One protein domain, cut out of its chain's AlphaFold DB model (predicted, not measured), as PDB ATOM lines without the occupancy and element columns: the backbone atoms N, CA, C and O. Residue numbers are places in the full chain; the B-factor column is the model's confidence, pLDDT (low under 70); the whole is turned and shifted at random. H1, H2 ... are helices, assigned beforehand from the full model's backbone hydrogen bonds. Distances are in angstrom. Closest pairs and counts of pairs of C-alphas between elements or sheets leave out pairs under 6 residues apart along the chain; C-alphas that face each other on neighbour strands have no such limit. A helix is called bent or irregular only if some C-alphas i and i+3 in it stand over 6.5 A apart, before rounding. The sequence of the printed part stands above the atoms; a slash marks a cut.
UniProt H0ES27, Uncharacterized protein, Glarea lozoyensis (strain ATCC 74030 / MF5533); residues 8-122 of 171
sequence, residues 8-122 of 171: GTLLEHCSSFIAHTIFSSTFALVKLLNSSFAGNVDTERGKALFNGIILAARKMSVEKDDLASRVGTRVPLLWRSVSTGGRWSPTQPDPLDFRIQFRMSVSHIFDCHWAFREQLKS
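AT A GLANCE: This is residues 8 to 122 of the 171 residues of an uncharacterized protein of Glarea lozoyensis (strain ATCC 74030 / MF5533) (UniProt H0ES27). What is the overall picture? Three helices, H1, H3 and H4, stand in a triangle as an up-and-down bundle, each running against the one before it in the chain, and the longest helix, H5, crosses one side of it over H1 and H4. The short H2 sits at the turn between H1 and H3, and the long link of residues 84 to 103 leads from H4 to H5. What are its make-up and size? The printed part has 115 residues with five named helices, H1 to H5 in that order, and no named strand; its class is all helix. It is compact, with a radius of gyration of the C-alphas of 14.4 A and spans of 44 by 31 by 26 A.

HOW THE PARTS SIT: What does H5, residues 104 to 122, touch? With residues 106 to 112 alone it touches H1, residues 16 to 33, at a steep tilt of 59 degrees; the closest C-alphas, of Phe 27 and Ile 109, are 6.2 A apart. With residues 116 to 119 alone it touches H4, residues 67 to 83, at a steep tilt of 62 degrees; the closest C-alphas, of Leu 78 and Phe 116, are 6.2 A apart. How is the bundle joined? H3, residues 43 to 59, touches H4 as a helical hairpin at a shallow tilt of 23 degrees, with the C-alphas of Ile 54 and Gly 72 closest at 5.1 A. H3 touches H1 at a shallow tilt of 24 degrees, opposite ways, with the C-alphas of Leu 33 and Thr 43 closest at 6.3 A. H1 and H4 only just touch, with 3 pairs of C-alphas within 8 A, the closest being those of Val 30 and Trp 79 at 6.4 A. Where is H2, residues 36 to 40? It is close to H1 but not clearly touching, with the C-alphas of Leu 32 and Ala 38 closest at 6.3 A; it is apart from H4 and H5. How do the backbones run? In H1 and H3 every O i to N i+4 pair is within hydrogen-bond range, against 11 of 13 in H4, 13 of 15 in H5 and 0 of 1 in H2, where 1 of 2 O i to N i+3 pairs is.

IN THESE COORDINATES: Where does H5 lie? It runs 28.4 A from C-alpha 104 at (24.501, -1.775, -1.803) to C-alpha 122 at (1.496, -17.449, -7.487), and is irregular, with C-alphas 105 and 108 7.2 A apart. Where are the others? H1 measures 25.9 A from C-alpha 16 at (27.422, -0.226, -20.782), H3 24.5 A and H4 23.9 A, with a kink of 28 degrees near residue 74. H2 is only just irregular: C-alphas 36 and 39 are 6.8 A apart.

THE WHOLE: How far does it reach? The two C-alphas farthest apart, of Thr 9 and Thr 91, are 44.6 A apart, and the printed part has no cut. Which link is long? The one from H4 to H5, with 20 residues. Where is confidence low? The mean pLDDT of the printed part is 76.3, and residues under 70 include 8 to 14, 83 to 93 and 119 to 122.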
ATOM      1  N   GLY A   8      19.205  10.164 -32.509       54.47
ATOM      2  CA  GLY A   8      19.074   8.743 -32.801       54.47
ATOM      3  C   GLY A   8      20.337   7.895 -32.598       54.47
ATOM      4  O   GLY A   8      20.176   6.742 -32.218       54.47
ATOM      5  N   THR A   9      21.553   8.427 -32.773       59.12
ATOM      6  CA  THR A   9      22.798   7.625 -32.750       59.12
ATOM      7  C   THR A   9      23.513   7.623 -31.395       59.12
ATOM      8  O   THR A   9      24.332   6.746 -31.128       59.12
ATOM      9  N   LEU A  10      23.189   8.557 -30.489       62.97
ATOM     10  CA  LEU A  10      23.841   8.654 -29.170       62.97
ATOM     11  C   LEU A  10      23.592   7.398 -28.314       62.97
ATOM     12  O   LEU A  10      24.460   6.957 -27.564       62.97
ATOM     13  N   LEU A  11      22.410   6.793 -28.452       64.19
ATOM     14  CA  LEU A  11      22.061   5.566 -27.736       64.19
ATOM     15  C   LEU A  11      22.550   4.289 -28.431       64.19
ATOM     16  O   LEU A  11      22.717   3.280 -27.758       64.19
ATOM     17  N   GLU A  12      22.819   4.333 -29.734       66.00
ATOM     18  CA  GLU A  12      23.211   3.163 -30.535       66.00
ATOM     19  C   GLU A  12      24.597   2.622 -30.139       66.00
ATOM     20  O   GLU A  12      24.856   1.423 -30.199       66.00
ATOM     21  N   HIS A  13      25.477   3.497 -29.640       66.06
ATOM     22  CA  HIS A  13      26.804   3.142 -29.118       66.06
ATOM     23  C   HIS A  13      27.001   3.597 -27.669       66.06
ATOM     24  O   HIS A  13      28.081   4.035 -27.264       66.06
ATOM     25  N   CYS A  14      25.937   3.531 -26.870       68.38
ATOM     26  CA  CYS A  14      25.992   3.959 -25.482       68.38
ATOM     27  C   CYS A  14      26.896   3.036 -24.646       68.38
ATOM     28  O   CYS A  14      26.822   1.812 -24.746       68.38
ATOM     29  N   SER A  15      27.735   3.614 -23.781       72.12
ATOM     30  CA  SER A  15      28.560   2.842 -22.843       72.12
ATOM     31  C   SER A  15      27.682   1.970 -21.937       72.12
ATOM     32  O   SER A  15      26.653   2.431 -21.437       72.12
ATOM     33  N   SER A  16      28.115   0.732 -21.666       71.62
ATOM     34  CA  SER A  16      27.422  -0.226 -20.782       71.62
ATOM     35  C   SER A  16      27.026   0.388 -19.428       71.62
ATOM     36  O   SER A  16      25.962   0.086 -18.888       71.62
ATOM     37  N   PHE A  17      27.817   1.339 -18.925       78.19
ATOM     38  CA  PHE A  17      27.512   2.081 -17.703       78.19
ATOM     39  C   PHE A  17      26.208   2.902 -17.782       78.19
ATOM     40  O   PHE A  17      25.419   2.931 -16.831       78.19
ATOM     41  N   ILE A  18      25.956   3.559 -18.915       80.00
ATOM     42  CA  ILE A  18      24.764   4.393 -19.112       80.00
ATOM     43  C   ILE A  18      23.522   3.503 -19.202       80.00
ATOM     44  O   ILE A  18      22.511   3.797 -18.562       80.00
ATOM     45  N   ALA A  19      23.624   2.367 -19.896       78.12
ATOM     46  CA  ALA A  19      22.548   1.382 -19.962       78.12
ATOM     47  C   ALA A  19      22.164   0.873 -18.560       78.12
ATOM     48  O   ALA A  19      20.989   0.894 -18.197       78.12
ATOM     49  N   HIS A  20      23.147   0.517 -17.723       81.62
ATOM     50  CA  HIS A  20      22.892   0.074 -16.345       81.62
ATOM     51  C   HIS A  20      22.237   1.161 -15.479       81.62
ATOM     52  O   HIS A  20      21.347   0.864 -14.679       81.62
ATOM     53  N   THR A  21      22.626   2.425 -15.663       84.62
ATOM     54  CA  THR A  21      22.030   3.561 -14.941       84.62
ATOM     55  C   THR A  21      20.564   3.757 -15.331       84.62
ATOM     56  O   THR A  21      19.706   3.916 -14.459       84.62
ATOM     57  N   ILE A  22      20.254   3.662 -16.628       85.06
ATOM     58  CA  ILE A  22      18.880   3.721 -17.140       85.06
ATOM     59  C   ILE A  22      18.057   2.560 -16.574       85.06
ATOM     60  O   ILE A  22      16.949   2.776 -16.081       85.06
ATOM     61  N   PHE A  23      18.596   1.339 -16.569       82.00
ATOM     62  CA  PHE A  23      17.896   0.171 -16.032       82.00
ATOM     63  C   PHE A  23      17.605   0.326 -14.538       82.00
ATOM     64  O   PHE A  23      16.451   0.192 -14.132       82.00
ATOM     65  N   SER A  24      18.604   0.711 -13.738       84.75
ATOM     66  CA  SER A  24      18.437   0.973 -12.303       84.75
ATOM     67  C   SER A  24      17.365   2.036 -12.034       84.75
ATOM     68  O   SER A  24      16.434   1.806 -11.257       84.75
ATOM     69  N   SER A  25      17.413   3.158 -12.764       86.94
ATOM     70  CA  SER A  25      16.400   4.214 -12.671       86.94
ATOM     71  C   SER A  25      15.005   3.731 -13.073       86.94
ATOM     72  O   SER A  25      14.011   4.199 -12.521       86.94
ATOM     73  N   THR A  26      14.905   2.793 -14.016       87.44
ATOM     74  CA  THR A  26      13.615   2.234 -14.440       87.44
ATOM     75  C   THR A  26      12.987   1.412 -13.325       87.44
ATOM     76  O   THR A  26      11.806   1.575 -13.030       87.44
ATOM     77  N   PHE A  27      13.770   0.563 -12.657       83.69
ATOM     78  CA  PHE A  27      13.284  -0.206 -11.512       83.69
ATOM     79  C   PHE A  27      12.923   0.709 -10.335       83.69
ATOM     80  O   PHE A  27      11.923   0.466  -9.656       83.69
ATOM     81  N   ALA A  28      13.687   1.784 -10.104       86.50
ATOM     82  CA  ALA A  28      13.354   2.832  -9.131       86.50
ATOM     83  C   ALA A  28      11.991   3.464  -9.428       86.50
ATOM     84  O   ALA A  28      11.129   3.489  -8.553       86.50
ATOM     85  N   LEU A  29      11.761   3.866 -10.680       87.25
ATOM     86  CA  LEU A  29      10.495   4.438 -11.133       87.25
ATOM     87  C   LEU A  29       9.324   3.459 -10.963       87.25
ATOM     88  O   LEU A  29       8.264   3.841 -10.474       87.25
ATOM     89  N   VAL A  30       9.528   2.183 -11.307       83.81
ATOM     90  CA  VAL A  30       8.526   1.116 -11.156       83.81
ATOM     91  C   VAL A  30       8.105   0.950  -9.693       83.81
ATOM     92  O   VAL A  30       6.910   0.867  -9.411       83.81
ATOM     93  N   LYS A  31       9.058   0.941  -8.757       81.25
ATOM     94  CA  LYS A  31       8.766   0.821  -7.319       81.25
ATOM     95  C   LYS A  31       8.144   2.092  -6.738       81.25
ATOM     96  O   LYS A  31       7.226   1.997  -5.934       81.25
ATOM     97  N   LEU A  32       8.591   3.265  -7.179       85.31
ATOM     98  CA  LEU A  32       8.089   4.557  -6.712       85.31
ATOM     99  C   LEU A  32       6.629   4.799  -7.127       85.31
ATOM    100  O   LEU A  32       5.822   5.214  -6.303       85.31
ATOM    101  N   LEU A  33       6.266   4.477  -8.373       83.06
ATOM    102  CA  LEU A  33       4.900   4.662  -8.883       83.06
ATOM    103  C   LEU A  33       3.880   3.653  -8.332       83.06
ATOM    104  O   LEU A  33       2.684   3.856  -8.512       83.06
ATOM    105  N   ASN A  34       4.336   2.577  -7.689       77.69
ATOM    106  CA  ASN A  34       3.473   1.551  -7.092       77.69
ATOM    107  C   ASN A  34       3.556   1.522  -5.555       77.69
ATOM    108  O   ASN A  34       3.017   0.622  -4.922       77.69
ATOM    109  N   SER A  35       4.248   2.494  -4.963       80.88
ATOM    110  CA  SER A  35       4.382   2.677  -3.519       80.88
ATOM    111  C   SER A  35       3.264   3.551  -2.948       80.88
ATOM    112  O   SER A  35       2.581   4.264  -3.683       80.88
ATOM    113  N   SER A  36       3.157   3.597  -1.618       73.94
ATOM    114  CA  SER A  36       2.439   4.631  -0.860       73.94
ATOM    115  C   SER A  36       2.777   6.063  -1.311       73.94
ATOM    116  O   SER A  36       1.963   6.971  -1.158       73.94
ATOM    117  N   PHE A  37       3.961   6.280  -1.897       76.50
ATOM    118  CA  PHE A  37       4.385   7.581  -2.421       76.50
ATOM    119  C   PHE A  37       3.762   7.956  -3.781       76.50
ATOM    120  O   PHE A  37       3.864   9.109  -4.203       76.50
ATOM    121  N   ALA A  38       3.073   7.030  -4.454       79.25
ATOM    122  CA  ALA A  38       2.454   7.274  -5.757       79.25
ATOM    123  C   ALA A  38       1.408   8.402  -5.730       79.25
ATOM    124  O   ALA A  38       1.228   9.083  -6.734       79.25
ATOM    125  N   GLY A  39       0.759   8.649  -4.586       77.94
ATOM    126  CA  GLY A  39      -0.206   9.744  -4.430       77.94
ATOM    127  C   GLY A  39       0.409  11.148  -4.492       77.94
ATOM    128  O   GLY A  39      -0.298  12.107  -4.780       77.94
ATOM    129  N   ASN A  40       1.719  11.271  -4.265       82.12
ATOM    130  CA  ASN A  40       2.442  12.548  -4.290       82.12
ATOM    131  C   ASN A  40       3.178  12.791  -5.616       82.12
ATOM    132  O   ASN A  40       3.854  13.808  -5.776       82.12
ATOM    133  N   VAL A  41       3.099  11.844  -6.553       84.12
ATOM    134  CA  VAL A  41       3.874  11.840  -7.795       84.12
ATOM    135  C   VAL A  41       2.918  11.782  -8.974       84.12
ATOM    136  O   VAL A  41       1.947  11.033  -8.970       84.12
ATOM    137  N   ASP A  42       3.217  12.554 -10.016       85.50
ATOM    138  CA  ASP A  42       2.468  12.508 -11.268       85.50
ATOM    139  C   ASP A  42       2.638  11.135 -11.944       85.50
ATOM    140  O   ASP A  42       3.639  10.835 -12.610       85.50
ATOM    141  N   THR A  43       1.641  10.276 -11.735       84.38
ATOM    142  CA  THR A  43       1.626   8.913 -12.268       84.38
ATOM    143  C   THR A  43       1.457   8.870 -13.785       84.38
ATOM    144  O   THR A  43       1.914   7.913 -14.417       84.38
ATOM    145  N   GLU A  44       0.851   9.889 -14.394       87.44
ATOM    146  CA  GLU A  44       0.659   9.979 -15.841       87.44
ATOM    147  C   GLU A  44       1.993  10.273 -16.528       87.44
ATOM    148  O   GLU A  44       2.428   9.532 -17.420       87.44
ATOM    149  N   ARG A  45       2.721  11.271 -16.018       87.88
ATOM    150  CA  ARG A  45       4.073  11.580 -16.485       87.88
ATOM    151  C   ARG A  45       5.048  10.435 -16.224       87.88
ATOM    152  O   ARG A  45       5.892  10.147 -17.072       87.88
ATOM    153  N   GLY A  46       4.907   9.733 -15.100       87.31
ATOM    154  CA  GLY A  46       5.687   8.532 -14.795       87.31
ATOM    155  C   GLY A  46       5.517   7.417 -15.837       87.31
ATOM    156  O   GLY A  46       6.504   6.839 -16.295       87.31
ATOM    157  N   LYS A  47       4.282   7.156 -16.283       87.94
ATOM    158  CA  LYS A  47       3.988   6.174 -17.344       87.94
ATOM    159  C   LYS A  47       4.557   6.600 -18.700       87.94
ATOM    160  O   LYS A  47       5.101   5.766 -19.425       87.94
ATOM    161  N   ALA A  48       4.472   7.888 -19.040       90.38
ATOM    162  CA  ALA A  48       5.061   8.419 -20.269       90.38
ATOM    163  C   ALA A  48       6.592   8.249 -20.287       90.38
ATOM    164  O   ALA A  48       7.153   7.774 -21.277       90.38
ATOM    165  N   LEU A  49       7.258   8.550 -19.165       89.56
ATOM    166  CA  LEU A  49       8.697   8.335 -18.995       89.56
ATOM    167  C   LEU A  49       9.068   6.856 -19.123       89.56
ATOM    168  O   LEU A  49      10.020   6.524 -19.824       89.56
ATOM    169  N   PHE A  50       8.292   5.961 -18.513       88.94
ATOM    170  CA  PHE A  50       8.509   4.519 -18.612       88.94
ATOM    171  C   PHE A  50       8.467   4.011 -20.063       88.94
ATOM    172  O   PHE A  50       9.352   3.267 -20.492       88.94
ATOM    173  N   ASN A  51       7.492   4.467 -20.853       90.31
ATOM    174  CA  ASN A  51       7.406   4.136 -22.277       90.31
ATOM    175  C   ASN A  51       8.606   4.682 -23.070       90.31
ATOM    176  O   ASN A  51       9.149   3.982 -23.928       90.31
ATOM    177  N   GLY A  52       9.061   5.897 -22.747       89.00
ATOM    178  CA  GLY A  52      10.274   6.480 -23.320       89.00
ATOM    179  C   GLY A  52      11.526   5.654 -23.012       89.00
ATOM    180  O   GLY A  52      12.339   5.413 -23.904       89.00
ATOM    181  N   ILE A  53      11.645   5.142 -21.785       88.88
ATOM    182  CA  ILE A  53      12.766   4.289 -21.383       88.88
ATOM    183  C   ILE A  53      12.746   2.943 -22.119       88.88
ATOM    184  O   ILE A  53      13.796   2.481 -22.552       88.88
ATOM    185  N   ILE A  54      11.581   2.325 -22.339       86.94
ATOM    186  CA  ILE A  54      11.495   1.082 -23.130       86.94
ATOM    187  C   ILE A  54      11.961   1.316 -24.569       86.94
ATOM    188  O   ILE A  54      12.689   0.491 -25.125       86.94
ATOM    189  N   LEU A  55      11.565   2.439 -25.171       87.19
ATOM    190  CA  LEU A  55      12.017   2.800 -26.510       87.19
ATOM    191  C   LEU A  55      13.532   3.042 -26.540       87.19
ATOM    192  O   LEU A  55      14.204   2.559 -27.447       87.19
ATOM    193  N   ALA A  56      14.073   3.734 -25.535       85.12
ATOM    194  CA  ALA A  56      15.509   3.942 -25.387       85.12
ATOM    195  C   ALA A  56      16.264   2.614 -25.203       85.12
ATOM    196  O   ALA A  56      17.263   2.387 -25.875       85.12
ATOM    197  N   ALA A  57      15.756   1.699 -24.373       83.06
ATOM    198  CA  ALA A  57      16.346   0.380 -24.147       83.06
ATOM    199  C   ALA A  57      16.422  -0.454 -25.431       83.06
ATOM    200  O   ALA A  57      17.436  -1.093 -25.685       83.06
ATOM    201  N   ARG A  58      15.391  -0.403 -26.283       82.12
ATOM    202  CA  ARG A  58      15.410  -1.081 -27.590       82.12
ATOM    203  C   ARG A  58      16.387  -0.442 -28.573       82.12
ATOM    204  O   ARG A  58      16.980  -1.157 -29.366       82.12
ATOM    205  N   LYS A  59      16.567   0.881 -28.513       81.25
ATOM    206  CA  LYS A  59      17.537   1.613 -29.345       81.25
ATOM    207  C   LYS A  59      18.992   1.417 -28.908       81.25
ATOM    208  O   LYS A  59      19.879   1.584 -29.729       81.25
ATOM    209  N   MET A  60      19.229   1.062 -27.645       78.75
ATOM    210  CA  MET A  60      20.558   0.706 -27.127       78.75
ATOM    211  C   MET A  60      20.971  -0.737 -27.454       78.75
ATOM    212  O   MET A  60      22.058  -1.157 -27.063       78.75
ATOM    213  N   SER A  61      20.103  -1.517 -28.107       78.75
ATOM    214  CA  SER A  61      20.405  -2.898 -28.465       78.75
ATOM    215  C   SER A  61      21.291  -2.952 -29.711       78.75
ATOM    216  O   SER A  61      20.921  -2.428 -30.758       78.75
ATOM    217  N   VAL A  62      22.454  -3.587 -29.583       75.00
ATOM    218  CA  VAL A  62      23.468  -3.746 -30.639       75.00
ATOM    219  C   VAL A  62      23.486  -5.182 -31.172       75.00
ATOM    220  O   VAL A  62      23.792  -5.402 -32.342       75.00
ATOM    221  N   GLU A  63      23.124  -6.169 -30.344       74.81
ATOM    222  CA  GLU A  63      23.130  -7.591 -30.704       74.81
ATOM    223  C   GLU A  63      21.747  -8.228 -30.493       74.81
ATOM    224  O   GLU A  63      21.002  -7.906 -29.563       74.81
ATOM    225  N   LYS A  64      21.385  -9.173 -31.371       68.75
ATOM    226  CA  LYS A  64      20.140  -9.936 -31.242       68.75
ATOM    227  C   LYS A  64      20.179 -10.767 -29.949       68.75
ATOM    228  O   LYS A  64      20.981 -11.682 -29.845       68.75
ATOM    229  N   ASP A  65      19.257 -10.472 -29.030       73.50
ATOM    230  CA  ASP A  65      19.167 -11.033 -27.663       73.50
ATOM    231  C   ASP A  65      20.218 -10.507 -26.661       73.50
ATOM    232  O   ASP A  65      20.588 -11.176 -25.697       73.50
ATOM    233  N   ASP A  66      20.668  -9.264 -26.830       79.88
ATOM    234  CA  ASP A  66      21.477  -8.595 -25.811       79.88
ATOM    235  C   ASP A  66      20.694  -8.200 -24.542       79.88
ATOM    236  O   ASP A  66      19.465  -8.299 -24.433       79.88
ATOM    237  N   LEU A  67      21.433  -7.719 -23.538       73.94
ATOM    238  CA  LEU A  67      20.874  -7.279 -22.261       73.94
ATOM    239  C   LEU A  67      19.773  -6.217 -22.434       73.94
ATOM    240  O   LEU A  67      18.751  -6.277 -21.750       73.94
ATOM    241  N   ALA A  68      19.952  -5.269 -23.354       77.06
ATOM    242  CA  ALA A  68      19.067  -4.123 -23.527       77.06
ATOM    243  C   ALA A  68      17.729  -4.504 -24.183       77.06
ATOM    244  O   ALA A  68      16.661  -4.128 -23.685       77.06
ATOM    245  N   SER A  69      17.766  -5.340 -25.223       78.94
ATOM    246  CA  SER A  69      16.592  -5.936 -25.873       78.94
ATOM    247  C   SER A  69      15.746  -6.734 -24.879       78.94
ATOM    248  O   SER A  69      14.516  -6.612 -24.784       78.94
ATOM    249  N   ARG A  70      16.435  -7.499 -24.037       80.25
ATOM    250  CA  ARG A  70      15.834  -8.322 -22.998       80.25
ATOM    251  C   ARG A  70      15.176  -7.497 -21.894       80.25
ATOM    252  O   ARG A  70      14.051  -7.797 -21.490       80.25
ATOM    253  N   VAL A  71      15.824  -6.426 -21.441       77.94
ATOM    254  CA  VAL A  71      15.231  -5.465 -20.499       77.94
ATOM    255  C   VAL A  71      13.998  -4.793 -21.115       77.94
ATOM    256  O   VAL A  71      12.950  -4.747 -20.469       77.94
ATOM    257  N   GLY A  72      14.066  -4.377 -22.383       81.81
ATOM    258  CA  GLY A  72      12.948  -3.767 -23.119       81.81
ATOM    259  C   GLY A  72      11.735  -4.685 -23.332       81.81
ATOM    260  O   GLY A  72      10.636  -4.204 -23.628       81.81
ATOM    261  N   THR A  73      11.910  -5.994 -23.164       82.12
ATOM    262  CA  THR A  73      10.823  -6.984 -23.193       82.12
ATOM    263  C   THR A  73      10.296  -7.274 -21.792       82.12
ATOM    264  O   THR A  73       9.089  -7.378 -21.583       82.12
ATOM    265  N   ARG A  74      11.185  -7.387 -20.803       77.38
ATOM    266  CA  ARG A  74      10.828  -7.917 -19.482       77.38
ATOM    267  C   ARG A  74      10.368  -6.865 -18.482       77.38
ATOM    268  O   ARG A  74       9.481  -7.133 -17.678       77.38
ATOM    269  N   VAL A  75      10.908  -5.656 -18.549       83.81
ATOM    270  CA  VAL A  75      10.488  -4.542 -17.690       83.81
ATOM    271  C   VAL A  75       9.019  -4.134 -17.899       83.81
ATOM    272  O   VAL A  75       8.325  -3.950 -16.899       83.81
ATOM    273  N   PRO A  76       8.466  -4.067 -19.128       86.50
ATOM    274  CA  PRO A  76       7.025  -3.848 -19.290       86.50
ATOM    275  C   PRO A  76       6.158  -4.976 -18.710       86.50
ATOM    276  O   PRO A  76       5.070  -4.705 -18.199       86.50
ATOM    277  N   LEU A  77       6.625  -6.228 -18.742       82.50
ATOM    278  CA  LEU A  77       5.923  -7.343 -18.093       82.50
ATOM    279  C   LEU A  77       5.935  -7.199 -16.568       82.50
ATOM    280  O   LEU A  77       4.901  -7.393 -15.930       82.50
ATOM    281  N   LEU A  78       7.072  -6.793 -15.997       82.12
ATOM    282  CA  LEU A  78       7.192  -6.469 -14.576       82.12
ATOM    283  C   LEU A  78       6.196  -5.377 -14.172       82.12
ATOM    284  O   LEU A  78       5.449  -5.561 -13.217       82.12
ATOM    285  N   TRP A  79       6.155  -4.268 -14.915       83.00
ATOM    286  CA  TRP A  79       5.237  -3.161 -14.641       83.00
ATOM    287  C   TRP A  79       3.772  -3.610 -14.616       83.00
ATOM    288  O   TRP A  79       3.029  -3.249 -13.705       83.00
ATOM    289  N   ARG A  80       3.359  -4.445 -15.581       80.19
ATOM    290  CA  ARG A  80       2.001  -5.016 -15.618       80.19
ATOM    291  C   ARG A  80       1.724  -5.916 -14.419       80.19
ATOM    292  O   ARG A  80       0.674  -5.794 -13.807       80.19
ATOM    293  N   SER A  81       2.668  -6.788 -14.072       74.44
ATOM    294  CA  SER A  81       2.561  -7.683 -12.912       74.44
ATOM    295  C   SER A  81       2.325  -6.899 -11.623       74.44
ATOM    296  O   SER A  81       1.465  -7.227 -10.812       74.44
ATOM    297  N   VAL A  82       3.074  -5.816 -11.473       72.31
ATOM    298  CA  VAL A  82       3.024  -4.937 -10.317       72.31
ATOM    299  C   VAL A  82       1.717  -4.137 -10.257       72.31
ATOM    300  O   VAL A  82       1.103  -4.066  -9.197       72.31
ATOM    301  N   SER A  83       1.279  -3.575 -11.388       67.94
ATOM    302  CA  SER A  83       0.118  -2.676 -11.447       67.94
ATOM    303  C   SER A  83      -1.215  -3.393 -11.184       67.94
ATOM    304  O   SER A  83      -2.147  -2.786 -10.669       67.94
ATOM    305  N   THR A  84      -1.329  -4.684 -11.517       64.31
ATOM    306  CA  THR A  84      -2.584  -5.460 -11.407       64.31
ATOM    307  C   THR A  84      -2.808  -6.039  -9.997       64.31
ATOM    308  O   THR A  84      -3.364  -7.120  -9.841       64.31
ATOM    309  N   GLY A  85      -2.358  -5.348  -8.945       56.34
ATOM    310  CA  GLY A  85      -2.551  -5.803  -7.561       56.34
ATOM    311  C   GLY A  85      -1.683  -7.006  -7.173       56.34
ATOM    312  O   GLY A  85      -2.099  -7.835  -6.367       56.34
ATOM    313  N   GLY A  86      -0.482  -7.113  -7.753       59.16
ATOM    314  CA  GLY A  86       0.512  -8.128  -7.400       59.16
ATOM    315  C   GLY A  86       1.070  -7.973  -5.976       59.16
ATOM    316  O   GLY A  86       0.468  -7.371  -5.096       59.16
ATOM    317  N   ARG A  87       2.280  -8.480  -5.717       57.41
ATOM    318  CA  ARG A  87       2.931  -8.491  -4.383       57.41
ATOM    319  C   ARG A  87       3.213  -7.097  -3.779       57.41
ATOM    320  O   ARG A  87       3.743  -7.028  -2.679       57.41
ATOM    321  N   TRP A  88       2.884  -6.016  -4.486       58.84
ATOM    322  CA  TRP A  88       2.887  -4.628  -3.995       58.84
ATOM    323  C   TRP A  88       1.463  -4.059  -3.878       58.84
ATOM    324  O   TRP A  88       1.245  -2.857  -3.965       58.84
ATOM    325  N   SER A  89       0.481  -4.945  -3.709       53.94
ATOM    326  CA  SER A  89      -0.863  -4.604  -3.257       53.94
ATOM    327  C   SER A  89      -0.788  -3.937  -1.876       53.94
ATOM    328  O   SER A  89       0.080  -4.310  -1.085       53.94
ATOM    329  N   PRO A  90      -1.692  -3.001  -1.538       51.81
ATOM    330  CA  PRO A  90      -1.707  -2.299  -0.249       51.81
ATOM    331  C   PRO A  90      -1.755  -3.201   1.002       51.81
ATOM    332  O   PRO A  90      -1.525  -2.722   2.107       51.81
ATOM    333  N   THR A  91      -2.039  -4.500   0.862       55.53
ATOM    334  CA  THR A  91      -1.972  -5.510   1.939       55.53
ATOM    335  C   THR A  91      -0.597  -6.166   2.120       55.53
ATOM    336  O   THR A  91      -0.419  -6.982   3.025       55.53
ATOM    337  N   GLN A  92       0.379  -5.854   1.269       63.06
ATOM    338  CA  GLN A  92       1.755  -6.351   1.324       63.06
ATOM    339  C   GLN A  92       2.717  -5.228   1.755       63.06
ATOM    340  O   GLN A  92       2.370  -4.054   1.638       63.06
ATOM    341  N   PRO A  93       3.918  -5.559   2.274       65.81
ATOM    342  CA  PRO A  93       4.917  -4.553   2.643       65.81
ATOM    343  C   PRO A  93       5.213  -3.601   1.474       65.81
ATOM    344  O   PRO A  93       5.312  -4.052   0.329       65.81
ATOM    345  N   ASP A  94       5.346  -2.303   1.784       71.06
ATOM    346  CA  ASP A  94       5.555  -1.237   0.793       71.06
ATOM    347  C   ASP A  94       6.716  -1.616  -0.134       71.06
ATOM    348  O   ASP A  94       7.782  -2.002   0.361       71.06
ATOM    349  N   PRO A  95       6.559  -1.517  -1.468       69.50
ATOM    350  CA  PRO A  95       7.657  -1.755  -2.388       69.50
ATOM    351  C   PRO A  95       8.920  -0.981  -2.017       69.50
ATOM    352  O   PRO A  95      10.001  -1.506  -2.251       69.50
ATOM    353  N   LEU A  96       8.838   0.218  -1.434       73.62
ATOM    354  CA  LEU A  96      10.026   0.992  -1.050       73.62
ATOM    355  C   LEU A  96      10.917   0.313  -0.003       73.62
ATOM    356  O   LEU A  96      12.092   0.666   0.080       73.62
ATOM    357  N   ASP A  97      10.406  -0.659   0.751       76.50
ATOM    358  CA  ASP A  97      11.226  -1.406   1.693       76.50
ATOM    359  C   ASP A  97      12.151  -2.395   0.965       76.50
ATOM    360  O   ASP A  97      11.781  -3.054  -0.017       76.50
ATOM    361  N   PHE A  98      13.389  -2.489   1.446       70.88
ATOM    362  CA  PHE A  98      14.408  -3.356   0.866       70.88
ATOM    363  C   PHE A  98      14.450  -4.684   1.608       70.88
ATOM    364  O   PHE A  98      14.822  -4.759   2.781       70.88
ATOM    365  N   ARG A  99      14.123  -5.767   0.903       70.69
ATOM    366  CA  ARG A  99      14.162  -7.125   1.465       70.69
ATOM    367  C   ARG A  99      15.572  -7.701   1.404       70.69
ATOM    368  O   ARG A  99      15.979  -8.411   2.320       70.69
ATOM    369  N   ILE A 100      16.322  -7.401   0.346       74.88
ATOM    370  CA  ILE A 100      17.720  -7.809   0.194       74.88
ATOM    371  C   ILE A 100      18.625  -6.631   0.564       74.88
ATOM    372  O   ILE A 100      18.823  -5.724  -0.235       74.88
ATOM    373  N   GLN A 101      19.235  -6.654   1.751       75.19
ATOM    374  CA  GLN A 101      20.048  -5.529   2.257       75.19
ATOM    375  C   GLN A 101      21.554  -5.644   1.950       75.19
ATOM    376  O   GLN A 101      22.311  -4.697   2.126       75.19
ATOM    377  N   PHE A 102      22.014  -6.792   1.450       67.00
ATOM    378  CA  PHE A 102      23.446  -7.124   1.395       67.00
ATOM    379  C   PHE A 102      24.172  -6.723   0.097       67.00
ATOM    380  O   PHE A 102      25.283  -7.191  -0.143       67.00
ATOM    381  N   ARG A 103      23.571  -5.908  -0.786       66.62
ATOM    382  CA  ARG A 103      24.135  -5.620  -2.128       66.62
ATOM    383  C   ARG A 103      24.223  -4.138  -2.523       66.62
ATOM    384  O   ARG A 103      24.256  -3.836  -3.715       66.62
ATOM    385  N   MET A 104      24.320  -3.219  -1.556       74.75
ATOM    386  CA  MET A 104      24.501  -1.775  -1.803       74.75
ATOM    387  C   MET A 104      23.500  -1.246  -2.860       74.75
ATOM    388  O   MET A 104      22.293  -1.370  -2.669       74.75
ATOM    389  N   SER A 105      23.973  -0.713  -3.993       68.88
ATOM    390  CA  SER A 105      23.169  -0.022  -5.016       68.88
ATOM    391  C   SER A 105      22.285  -0.917  -5.895       68.88
ATOM    392  O   SER A 105      21.407  -0.403  -6.583       68.88
ATOM    393  N   VAL A 106      22.477  -2.241  -5.884       75.94
ATOM    394  CA  VAL A 106      21.741  -3.178  -6.766       75.94
ATOM    395  C   VAL A 106      20.612  -3.905  -6.026       75.94
ATOM    396  O   VAL A 106      19.782  -4.570  -6.645       75.94
ATOM    397  N   SER A 107      20.543  -3.749  -4.700       83.56
ATOM    398  CA  SER A 107      19.495  -4.311  -3.830       83.56
ATOM    399  C   SER A 107      18.092  -4.158  -4.434       83.56
ATOM    400  O   SER A 107      17.353  -5.131  -4.588       83.56
ATOM    401  N   HIS A 108      17.786  -2.948  -4.898       80.00
ATOM    402  CA  HIS A 108      16.504  -2.594  -5.490       80.00
ATOM    403  C   HIS A 108      16.116  -3.436  -6.707       80.00
ATOM    404  O   HIS A 108      14.968  -3.854  -6.842       80.00
ATOM    405  N   ILE A 109      17.083  -3.693  -7.590       81.31
ATOM    406  CA  ILE A 109      16.878  -4.435  -8.837       81.31
ATOM    407  C   ILE A 109      16.583  -5.902  -8.514       81.31
ATOM    408  O   ILE A 109      15.636  -6.489  -9.043       81.31
ATOM    409  N   PHE A 110      17.348  -6.485  -7.585       77.69
ATOM    410  CA  PHE A 110      17.127  -7.858  -7.132       77.69
ATOM    411  C   PHE A 110      15.773  -8.036  -6.448       77.69
ATOM    412  O   PHE A 110      15.093  -9.031  -6.706       77.69
ATOM    413  N   ASP A 111      15.349  -7.067  -5.638       77.56
ATOM    414  CA  ASP A 111      14.033  -7.089  -5.005       77.56
ATOM    415  C   ASP A 111      12.903  -7.068  -6.046       77.56
ATOM    416  O   ASP A 111      11.943  -7.836  -5.924       77.56
ATOM    417  N   CYS A 112      13.030  -6.274  -7.120       76.75
ATOM    418  CA  CYS A 112      12.088  -6.295  -8.245       76.75
ATOM    419  C   CYS A 112      12.037  -7.665  -8.936       76.75
ATOM    420  O   CYS A 112      10.949  -8.189  -9.187       76.75
ATOM    421  N   HIS A 113      13.195  -8.268  -9.226       76.62
ATOM    422  CA  HIS A 113      13.253  -9.594  -9.850       76.62
ATOM    423  C   HIS A 113      12.628 -10.671  -8.977       76.62
ATOM    424  O   HIS A 113      11.860 -11.502  -9.466       76.62
ATOM    425  N   TRP A 114      12.950 -10.666  -7.687       76.69
ATOM    426  CA  TRP A 114      12.382 -11.607  -6.736       76.69
ATOM    427  C   TRP A 114      10.860 -11.459  -6.660       76.69
ATOM    428  O   TRP A 114      10.137 -12.448  -6.788       76.69
ATOM    429  N   ALA A 115      10.368 -10.225  -6.514       73.50
ATOM    430  CA  ALA A 115       8.941  -9.937  -6.431       73.50
ATOM    431  C   ALA A 115       8.178 -10.393  -7.684       73.50
ATOM    432  O   ALA A 115       7.077 -10.922  -7.561       73.50
ATOM    433  N   PHE A 116       8.769 -10.242  -8.869       74.25
ATOM    434  CA  PHE A 116       8.186 -10.717 -10.124       74.25
ATOM    435  C   PHE A 116       8.138 -12.239 -10.221       74.25
ATOM    436  O   PHE A 116       7.105 -12.809 -10.562       74.25
ATOM    437  N   ARG A 117       9.241 -12.916  -9.882       73.12
ATOM    438  CA  ARG A 117       9.301 -14.385  -9.898       73.12
ATOM    439  C   ARG A 117       8.252 -14.994  -8.986       73.12
ATOM    440  O   ARG A 117       7.633 -15.986  -9.348       73.12
ATOM    441  N   GLU A 118       8.051 -14.401  -7.817       71.38
ATOM    442  CA  GLU A 118       7.054 -14.891  -6.876       71.38
ATOM    443  C   GLU A 118       5.626 -14.720  -7.406       71.38
ATOM    444  O   GLU A 118       4.799 -15.605  -7.220       71.38
ATOM    445  N   GLN A 119       5.361 -13.650  -8.159       67.56
ATOM    446  CA  GLN A 119       4.065 -13.441  -8.811       67.56
ATOM    447  C   GLN A 119       3.818 -14.414  -9.968       67.56
ATOM    448  O   GLN A 119       2.699 -14.882 -10.156       67.56
ATOM    449  N   LEU A 120       4.858 -14.771 -10.725       65.88
ATOM    450  CA  LEU A 120       4.742 -15.817 -11.742       65.88
ATOM    451  C   LEU A 120       4.443 -17.182 -11.113       65.88
ATOM    452  O   LEU A 120       3.663 -17.951 -11.671       65.88
ATOM    453  N   LYS A 121       5.025 -17.492  -9.947       66.00
ATOM    454  CA  LYS A 121       4.690 -18.717  -9.205       66.00
ATOM    455  C   LYS A 121       3.268 -18.677  -8.660       66.00
ATOM    456  O   LYS A 121       2.546 -19.646  -8.836       66.00
ATOM    457  N   SER A 122       2.847 -17.567  -8.048       61.00
ATOM    458  CA  SER A 122       1.496 -17.449  -7.487       61.00
ATOM    459  C   SER A 122       0.414 -17.523  -8.563       61.00
ATOM    460  O   SER A 122      -0.666 -18.039  -8.307       61.00
TER     461      SER A 122